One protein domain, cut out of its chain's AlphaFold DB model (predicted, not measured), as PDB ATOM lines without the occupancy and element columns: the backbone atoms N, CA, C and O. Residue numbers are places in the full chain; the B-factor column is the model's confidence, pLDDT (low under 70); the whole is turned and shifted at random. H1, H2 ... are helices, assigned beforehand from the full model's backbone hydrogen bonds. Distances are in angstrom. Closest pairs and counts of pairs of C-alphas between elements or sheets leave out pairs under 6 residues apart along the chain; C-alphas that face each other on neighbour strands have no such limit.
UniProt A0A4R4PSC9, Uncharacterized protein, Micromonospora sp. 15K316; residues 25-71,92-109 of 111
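This is residues 25 to 71 and 92 to 109 of the 111 residues of an uncharacterized protein of Micromonospora sp. 15K316 (UniProt A0A4R4PSC9). Helix H1 runs along one side, and the chain then folds back through H2 and H3, which follow each other end to end along H1 in the opposite sense. The long H4 crosses H3 on the side away from H1, and near its first residues it also reaches the end of H1. The printed part has 65 residues with four named helices, in the order H1, H2, H3, H4, and no named strand; its class is all helix. It is compact, with a radius of gyration of the C-alphas of 10.9 A, and rounded, with spans of 30 by 25 by 19 A.

H1, residues 25 to 40, is the hub, the helix that touches most others, three in number. With residues 34 to 38 alone it touches H2, residues 44 to 51; the two form a helical hairpin. Their closest C-alphas, those of Tyr 38 and Thr 47, are 5.9 A apart, and they run opposite ways at a shallow tilt of 27 degrees. H1 also touches H3, residues 54 to 63, opposite ways at a steep tilt of 39 degrees; their closest C-alphas are those of Ala 28 and Val 61, 5.7 A apart. H2 and H3 meet only through their link. H3 touches H4, residues 92 to 108, with 16 pairs of C-alphas within 8 A. The closest, those of Pro 55 and Ala 102, are 4.1 A apart, and H3 and H4 run the same way at a steep tilt of 66 degrees. H1 and H4 only just touch, with 3 pairs of C-alphas within 8 A, and only at their ends; the closest are those of Leu 39 and Asp 94, 6.4 A apart. H2 and H4 are close but not clearly touching, with the closest C-alphas, those of Glu 51 and Leu 98, 7.4 A apart. The helix packing is mostly crossed, but only just: of 3 pairs that touch, those that touch only at their ends left out, 1 is at a shallow tilt. In H1, H2, H3 and H4 every O i to N i+4 pair is within hydrogen-bond range.

H1 begins at C-alpha 25, (42.114, -47.562, 266.769), and measures 22.7 A from first to last C-alpha. H2 is 10.3 A long, and H3, which begins at C-alpha 54, (41.308, -36.568, 255.155), is 14.1 A long. H4, the longest helix with 17 residues, measures 24.8 A and ends at C-alpha 108, (30.205, -28.203, 259.691).

The two C-alphas farthest apart are those of His 43 and Gly 65, at 30.9 A. The links H1 to H2 and H2 to H3 are tight. The link H3 to H4 runs across the cut: residues 72 to 91 are not printed, and C-alphas 71 and 92 are 9.4 A apart. The mean pLDDT of the printed part is 95.2, and no printed residue is under 70.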
ATOM      1  N   ASP A  25      40.659 -47.395 266.664       97.12
ATOM      2  CA  ASP A  25      42.114 -47.562 266.769       97.12
ATOM      3  C   ASP A  25      42.722 -47.916 265.408       97.12
ATOM      4  O   ASP A  25      43.718 -47.320 264.984       97.12
ATOM      5  N   ILE A  26      42.080 -48.827 264.673       96.31
ATOM      6  CA  ILE A  26      42.495 -49.177 263.308       96.31
ATOM      7  C   ILE A  26      42.276 -47.985 262.368       96.31
ATOM      8  O   ILE A  26      43.141 -47.678 261.545       96.31
ATOM      9  N   PHE A  27      41.155 -47.274 262.517       96.94
ATOM     10  CA  PHE A  27      40.859 -46.083 261.726       96.94
ATOM     11  C   PHE A  27      41.881 -44.965 261.963       96.94
ATOM     12  O   PHE A  27      42.355 -44.359 261.004       96.94
ATOM     13  N   ALA A  28      42.299 -44.723 263.211       97.81
ATOM     14  CA  ALA A  28      43.341 -43.741 263.512       97.81
ATOM     15  C   ALA A  28      44.680 -44.087 262.837       97.81
ATOM     16  O   ALA A  28      45.302 -43.218 262.225       97.81
ATOM     17  N   ALA A  29      45.090 -45.360 262.868       96.62
ATOM     18  CA  ALA A  29      46.301 -45.818 262.182       96.62
ATOM     19  C   ALA A  29      46.206 -45.657 260.653       96.62
ATOM     20  O   ALA A  29      47.172 -45.256 260.000       96.62
ATOM     21  N   PHE A  30      45.032 -45.925 260.078       96.69
ATOM     22  CA  PHE A  30      44.771 -45.707 258.658       96.69
ATOM     23  C   PHE A  30      44.869 -44.229 258.267       96.69
ATOM     24  O   PHE A  30      45.527 -43.885 257.281       96.69
ATOM     25  N   VAL A  31      44.249 -43.347 259.053       97.38
ATOM     26  CA  VAL A  31      44.297 -41.898 258.829       97.38
ATOM     27  C   VAL A  31      45.728 -41.378 258.966       97.38
ATOM     28  O   VAL A  31      46.157 -40.611 258.110       97.38
ATOM     29  N   ASP A  32      46.508 -41.852 259.940       97.44
ATOM     30  CA  ASP A  32      47.932 -41.509 260.072       97.44
ATOM     31  C   ASP A  32      48.766 -41.908 258.847       97.44
ATOM     32  O   ASP A  32      49.588 -41.120 258.359       97.44
ATOM     33  N   ALA A  33      48.518 -43.095 258.289       95.38
ATOM     34  CA  ALA A  33      49.178 -43.543 257.067       95.38
ATOM     35  C   ALA A  33      48.816 -42.656 255.862       95.38
ATOM     36  O   ALA A  33      49.692 -42.287 255.074       95.38
ATOM     37  N   LEU A  34      47.546 -42.258 255.731       95.25
ATOM     38  CA  LEU A  34      47.106 -41.340 254.678       95.25
ATOM     39  C   LEU A  34      47.650 -39.920 254.868       95.25
ATOM     40  O   LEU A  34      48.071 -39.306 253.889       95.25
ATOM     41  N   THR A  35      47.693 -39.404 256.097       96.44
ATOM     42  CA  THR A  35      48.297 -38.101 256.410       96.44
ATOM     43  C   THR A  35      49.793 -38.116 256.120       96.44
ATOM     44  O   THR A  35      50.300 -37.189 255.497       96.44
ATOM     45  N   THR A  36      50.498 -39.191 256.478       95.25
ATOM     46  CA  THR A  36      51.907 -39.377 256.102       95.25
ATOM     47  C   THR A  36      52.070 -39.310 254.584       95.25
ATOM     48  O   THR A  36      52.946 -38.602 254.094       95.25
ATOM     49  N   ARG A  37      51.197 -39.990 253.828       92.94
ATOM     50  CA  ARG A  37      51.240 -39.970 252.363       92.94
ATOM     51  C   ARG A  37      50.992 -38.572 251.800       92.94
ATOM     52  O   ARG A  37      51.788 -38.123 250.980       92.94
ATOM     53  N   TYR A  38      49.952 -37.890 252.280       93.81
ATOM     54  CA  TYR A  38      49.609 -36.515 251.907       93.81
ATOM     55  C   TYR A  38      50.789 -35.557 252.101       93.81
ATOM     56  O   TYR A  38      51.133 -34.828 251.182       93.81
ATOM     57  N   LEU A  39      51.467 -35.630 253.249       94.44
ATOM     58  CA  LEU A  39      52.612 -34.770 253.568       94.44
ATOM     59  C   LEU A  39      53.917 -35.187 252.867       94.44
ATOM     60  O   LEU A  39      54.901 -34.457 252.906       94.44
ATOM     61  N   SER A  40      53.967 -36.374 252.262       92.38
ATOM     62  CA  SER A  40      55.169 -36.899 251.596       92.38
ATOM     63  C   SER A  40      55.165 -36.720 250.073       92.38
ATOM     64  O   SER A  40      56.192 -36.964 249.433       92.38
ATOM     65  N   THR A  41      54.041 -36.298 249.487       89.31
ATOM     66  CA  THR A  41      53.852 -36.164 248.036       89.31
ATOM     67  C   THR A  41      53.837 -34.700 247.598       89.31
ATOM     68  O   THR A  41      53.439 -33.822 248.347       89.31
ATOM     69  N   ASN A  42      54.241 -34.433 246.353       87.06
ATOM     70  CA  ASN A  42      53.975 -33.165 245.660       87.06
ATOM     71  C   ASN A  42      53.058 -33.373 244.435       87.06
ATOM     72  O   ASN A  42      53.049 -32.557 243.511       87.06
ATOM     73  N   HIS A  43      52.365 -34.515 244.357       88.62
ATOM     74  CA  HIS A  43      51.532 -34.876 243.218       88.62
ATOM     75  C   HIS A  43      50.129 -34.264 243.373       88.62
ATOM     76  O   HIS A  43      49.318 -34.786 244.139       88.62
ATOM     77  N   PRO A  44      49.758 -33.242 242.577       86.88
ATOM     78  CA  PRO A  44      48.561 -32.436 242.826       86.88
ATOM     79  C   PRO A  44      47.262 -33.250 242.787       86.88
ATOM     80  O   PRO A  44      46.365 -33.020 243.590       86.88
ATOM     81  N   THR A  45      47.162 -34.244 241.896       88.06
ATOM     82  CA  THR A  45      45.995 -35.142 241.851       88.06
ATOM     83  C   THR A  45      45.842 -35.971 243.125       88.06
ATOM     84  O   THR A  45      44.733 -36.087 243.632       88.06
ATOM     85  N   LEU A  46      46.934 -36.529 243.664       88.31
ATOM     86  CA  LEU A  46      46.886 -37.331 244.885       88.31
ATOM     87  C   LEU A  46      46.525 -36.450 246.084       88.31
ATOM     88  O   LEU A  46      45.635 -36.810 246.850       88.31
ATOM     89  N   THR A  47      47.151 -35.276 246.189       90.81
ATOM     90  CA  THR A  47      46.821 -34.251 247.187       90.81
ATOM     91  C   THR A  47      45.330 -33.915 247.144       90.81
ATOM     92  O   THR A  47      44.652 -34.044 248.157       90.81
ATOM     93  N   ALA A  48      44.779 -33.590 245.969       91.81
ATOM     94  CA  ALA A  48      43.365 -33.243 245.817       91.81
ATOM     95  C   ALA A  48      42.412 -34.397 246.183       91.81
ATOM     96  O   ALA A  48      41.384 -34.168 246.818       91.81
ATOM     97  N   MET A  49      42.749 -35.639 245.818       92.31
ATOM     98  CA  MET A  49      41.957 -36.813 246.204       92.31
ATOM     99  C   MET A  49      41.947 -37.019 247.721       92.31
ATOM    100  O   MET A  49      40.900 -37.314 248.294       92.31
ATOM    101  N   LEU A  50      43.098 -36.847 248.378       94.50
ATOM    102  CA  LEU A  50      43.213 -36.983 249.828       94.50
ATOM    103  C   LEU A  50      42.523 -35.826 250.568       94.50
ATOM    104  O   LEU A  50      41.865 -36.080 251.573       94.50
ATOM    105  N   GLU A  51      42.579 -34.590 250.058       94.62
ATOM    106  CA  GLU A  51      41.860 -33.433 250.627       94.62
ATOM    107  C   GLU A  51      40.339 -33.607 250.618       94.62
ATOM    108  O   GLU A  51      39.662 -33.055 251.482       94.62
ATOM    109  N   GLY A  52      39.790 -34.401 249.694       94.12
ATOM    110  CA  GLY A  52      38.362 -34.724 249.673       94.12
ATOM    111  C   GLY A  52      37.897 -35.618 250.832       94.12
ATOM    112  O   GLY A  52      36.695 -35.733 251.057       94.12
ATOM    113  N   TYR A  53      38.821 -36.247 251.563       95.00
ATOM    114  CA  TYR A  53      38.514 -37.250 252.588       95.00
ATOM    115  C   TYR A  53      39.180 -36.966 253.942       95.00
ATOM    116  O   TYR A  53      38.509 -36.958 254.978       95.00
ATOM    117  N   LEU A  54      40.494 -36.715 253.945       96.94
ATOM    118  CA  LEU A  54      41.308 -36.568 255.155       96.94
ATOM    119  C   LEU A  54      40.759 -35.548 256.162       96.94
ATOM    120  O   LEU A  54      40.752 -35.876 257.345       96.94
ATOM    121  N   PRO A  55      40.271 -34.356 255.767       97.94
ATOM    122  CA  PRO A  55      39.774 -33.376 256.728       97.94
ATOM    123  C   PRO A  55      38.652 -33.907 257.625       97.94
ATOM    124  O   PRO A  55      38.697 -33.723 258.837       97.94
ATOM    125  N   ALA A  56      37.668 -34.607 257.053       97.44
ATOM    126  CA  ALA A  56      36.582 -35.207 257.824       97.44
ATOM    127  C   ALA A  56      37.083 -36.385 258.674       97.44
ATOM    128  O   ALA A  56      36.713 -36.508 259.842       97.44
ATOM    129  N   ALA A  57      37.970 -37.213 258.118       97.12
ATOM    130  CA  ALA A  57      38.555 -38.345 258.831       97.12
ATOM    131  C   ALA A  57      39.384 -37.903 260.054       97.12
ATOM    132  O   ALA A  57      39.266 -38.498 261.123       97.12
ATOM    133  N   LEU A  58      40.150 -36.812 259.941       98.12
ATOM    134  CA  LEU A  58      40.882 -36.205 261.058       98.12
ATOM    135  C   LEU A  58      39.941 -35.783 262.189       98.12
ATOM    136  O   LEU A  58      40.217 -36.064 263.353       98.12
ATOM    137  N   VAL A  59      38.808 -35.159 261.855       98.00
ATOM    138  CA  VAL A  59      37.795 -34.772 262.850       98.00
ATOM    139  C   VAL A  59      37.225 -35.997 263.560       98.00
ATOM    140  O   VAL A  59      37.066 -35.973 264.780       98.00
ATOM    141  N   MET A  60      36.942 -37.080 262.828       97.25
ATOM    142  CA  MET A  60      36.465 -38.334 263.421       97.25
ATOM    143  C   MET A  60      37.490 -38.924 264.399       97.25
ATOM    144  O   MET A  60      37.126 -39.266 265.524       97.25
ATOM    145  N   VAL A  61      38.770 -38.981 264.014       97.88
ATOM    146  CA  VAL A  61      39.853 -39.481 264.879       97.88
ATOM    147  C   VAL A  61      39.982 -38.629 266.144       97.88
ATOM    148  O   VAL A  61      39.933 -39.168 267.251       97.88
ATOM    149  N   GLN A  62      40.025 -37.303 266.008       96.00
ATOM    150  CA  GLN A  62      40.128 -36.384 267.147       96.00
ATOM    151  C   GLN A  62      38.941 -36.517 268.110       96.00
ATOM    152  O   GLN A  62      39.122 -36.578 269.324       96.00
ATOM    153  N   ARG A  63      37.712 -36.616 267.586       96.00
ATOM    154  CA  ARG A  63      36.504 -36.804 268.409       96.00
ATOM    155  C   ARG A  63      36.442 -38.175 269.076       96.00
ATOM    156  O   ARG A  63      35.819 -38.305 270.124       96.00
ATOM    157  N   SER A  64      37.117 -39.172 268.512       95.94
ATOM    158  CA  SER A  64      37.293 -40.481 269.144       95.94
ATOM    159  C   SER A  64      38.377 -40.498 270.236       95.94
ATOM    160  O   SER A  64      38.631 -41.559 270.809       95.94
ATOM    161  N   GLY A  65      39.017 -39.355 270.525       97.12
ATOM    162  CA  GLY A  65      40.060 -39.215 271.547       97.12
ATOM    163  C   GLY A  65      41.425 -39.776 271.141       97.12
ATOM    164  O   GLY A  65      42.254 -40.022 272.014       97.12
ATOM    165  N   ARG A  66      41.651 -40.011 269.842       97.81
ATOM    166  CA  ARG A  66      42.921 -40.498 269.289       97.81
ATOM    167  C   ARG A  66      43.680 -39.387 268.575       97.81
ATOM    168  O   ARG A  66      43.094 -38.410 268.110       97.81
ATOM    169  N   ASP A  67      44.982 -39.604 268.443       96.69
ATOM    170  CA  ASP A  67      45.905 -38.702 267.765       96.69
ATOM    171  C   ASP A  67      46.280 -39.194 266.364       96.69
ATOM    172  O   ASP A  67      46.135 -40.369 266.025       96.69
ATOM    173  N   VAL A  68      46.826 -38.274 265.565       97.75
ATOM    174  CA  VAL A  68      47.404 -38.545 264.242       97.75
ATOM    175  C   VAL A  68      48.873 -38.101 264.251       97.75
ATOM    176  O   VAL A  68      49.166 -36.935 263.961       97.75
ATOM    177  N   PRO A  69      49.811 -38.992 264.630       97.12
ATOM    178  CA  PRO A  69      51.229 -38.670 264.815       97.12
ATOM    179  C   PRO A  69      51.907 -37.942 263.645       97.12
ATOM    180  O   PRO A  69      52.793 -37.116 263.867       97.12
ATOM    181  N   ALA A  70      51.499 -38.203 262.403       95.94
ATOM    182  CA  ALA A  70      52.002 -37.550 261.195       95.94
ATOM    183  C   ALA A  70      51.868 -36.018 261.227       95.94
ATOM    184  O   ALA A  70      52.698 -35.320 260.645       95.94
ATOM    185  N   LEU A  71      50.879 -35.482 261.950       96.56
ATOM    186  CA  LEU A  71      50.717 -34.038 262.135       96.56
ATOM    187  C   LEU A  71      51.775 -33.441 263.075       96.56
ATOM    188  O   LEU A  71      52.073 -32.259 262.971       96.56
ATOM    189  N   ASP A  92      55.227 -28.516 255.526       92.12
ATOM    190  CA  ASP A  92      54.775 -27.652 256.615       92.12
ATOM    191  C   ASP A  92      53.571 -26.809 256.177       92.12
ATOM    192  O   ASP A  92      52.569 -26.752 256.899       92.12
ATOM    193  N   GLY A  93      53.624 -26.235 254.971       92.94
ATOM    194  CA  GLY A  93      52.489 -25.560 254.343       92.94
ATOM    195  C   GLY A  93      51.302 -26.497 254.110       92.94
ATOM    196  O   GLY A  93      50.169 -26.164 254.471       92.94
ATOM    197  N   ASP A  94      51.557 -27.701 253.595       93.00
ATOM    198  CA  ASP A  94      50.530 -28.726 253.382       93.00
ATOM    199  C   ASP A  94      49.897 -29.166 254.709       93.00
ATOM    200  O   ASP A  94      48.672 -29.289 254.816       93.00
ATOM    201  N   ARG A  95      50.697 -29.327 255.772       96.25
ATOM    202  CA  ARG A  95      50.173 -29.626 257.113       96.25
ATOM    203  C   ARG A  95      49.237 -28.530 257.605       96.25
ATOM    204  O   ARG A  95      48.138 -28.845 258.061       96.25
ATOM    205  N   GLN A  96      49.647 -27.265 257.516       96.38
ATOM    206  CA  GLN A  96      48.808 -26.150 257.955       96.38
ATOM    207  C   GLN A  96      47.498 -26.104 257.161       96.38
ATOM    208  O   GLN A  96      46.418 -25.999 257.739       96.38
ATOM    209  N   ARG A  97      47.577 -26.283 255.840       95.69
ATOM    210  CA  ARG A  97      46.410 -26.350 254.957       95.69
ATOM    211  C   ARG A  97      45.440 -27.465 255.357       95.69
ATOM    212  O   ARG A  97      44.225 -27.243 255.374       95.69
ATOM    213  N   LEU A  98      45.955 -28.649 255.682       96.75
ATOM    214  CA  LEU A  98      45.143 -29.785 256.115       96.75
ATOM    215  C   LEU A  98      44.464 -29.528 257.468       96.75
ATOM    216  O   LEU A  98      43.292 -29.871 257.636       96.75
ATOM    217  N   LEU A  99      45.160 -28.886 258.409       97.56
ATOM    218  CA  LEU A  99      44.586 -28.476 259.694       97.56
ATOM    219  C   LEU A  99      43.454 -27.456 259.506       97.56
ATOM    220  O   LEU A  99      42.377 -27.626 260.079       97.56
ATOM    221  N   ASP A 100      43.644 -26.459 258.641       98.00
ATOM    222  CA  ASP A 100      42.612 -25.464 258.335       98.00
ATOM    223  C   ASP A 100      41.375 -26.110 257.683       98.00
ATOM    224  O   ASP A 100      40.234 -25.710 257.934       98.00
ATOM    225  N   LEU A 101      41.582 -27.104 256.810       97.56
ATOM    226  CA  LEU A 101      40.503 -27.906 256.229       97.56
ATOM    227  C   LEU A 101      39.760 -28.694 257.316       97.56
ATOM    228  O   LEU A 101      38.530 -28.640 257.367       97.56
ATOM    229  N   ALA A 102      40.483 -29.392 258.194       97.31
ATOM    230  CA  ALA A 102      39.890 -30.170 259.280       97.31
ATOM    231  C   ALA A 102      39.058 -29.283 260.219       97.31
ATOM    232  O   ALA A 102      37.940 -29.644 260.578       97.31
ATOM    233  N   GLU A 103      39.529 -28.076 260.541       97.62
ATOM    234  CA  GLU A 103      38.777 -27.129 261.364       97.62
ATOM    235  C   GLU A 103      37.471 -26.670 260.685       97.62
ATOM    236  O   GLU A 103      36.426 -26.556 261.337       97.62
ATOM    237  N   ARG A 104      37.485 -26.439 259.364       97.50
ATOM    238  CA  ARG A 104      36.256 -26.140 258.605       97.50
ATOM    239  C   ARG A 104      35.262 -27.296 258.668       97.50
ATOM    240  O   ARG A 104      34.076 -27.060 258.898       97.50
ATOM    241  N   HIS A 105      35.736 -28.531 258.517       97.00
ATOM    242  CA  HIS A 105      34.895 -29.721 258.652       97.00
ATOM    243  C   HIS A 105      34.355 -29.883 260.076       97.00
ATOM    244  O   HIS A 105      33.164 -30.128 260.244       97.00
ATOM    245  N   ALA A 106      35.176 -29.661 261.104       96.38
ATOM    246  CA  ALA A 106      34.761 -29.759 262.502       96.38
ATOM    247  C   ALA A 106      33.600 -28.814 262.838       96.38
ATOM    248  O   ALA A 106      32.730 -29.173 263.634       96.38
ATOM    249  N   ARG A 107      33.582 -27.621 262.224       96.62
ATOM    250  CA  ARG A 107      32.499 -26.635 262.350       96.62
ATOM    251  C   ARG A 107      31.221 -27.039 261.611       96.62
ATOM    252  O   ARG A 107      30.139 -26.686 262.066       96.62
ATOM    253  N   ALA A 108      31.342 -27.743 260.488       95.56
ATOM    254  CA  ALA A 108      30.205 -28.203 259.691       95.56
ATOM    255  C   ALA A 108      29.594 -29.517 260.211       95.56
ATOM    256  O   ALA A 108      28.406 -29.765 260.012       95.56
ATOM    257  N   MET A 109      30.393 -30.361 260.868       93.12
ATOM    258  CA  MET A 109      29.946 -31.648 261.397       93.12
ATOM    259  C   MET A 109      29.184 -31.479 262.722       93.12
ATOM    260  O   MET A 109      29.683 -30.790 263.619       93.12
TER     261      MET A 109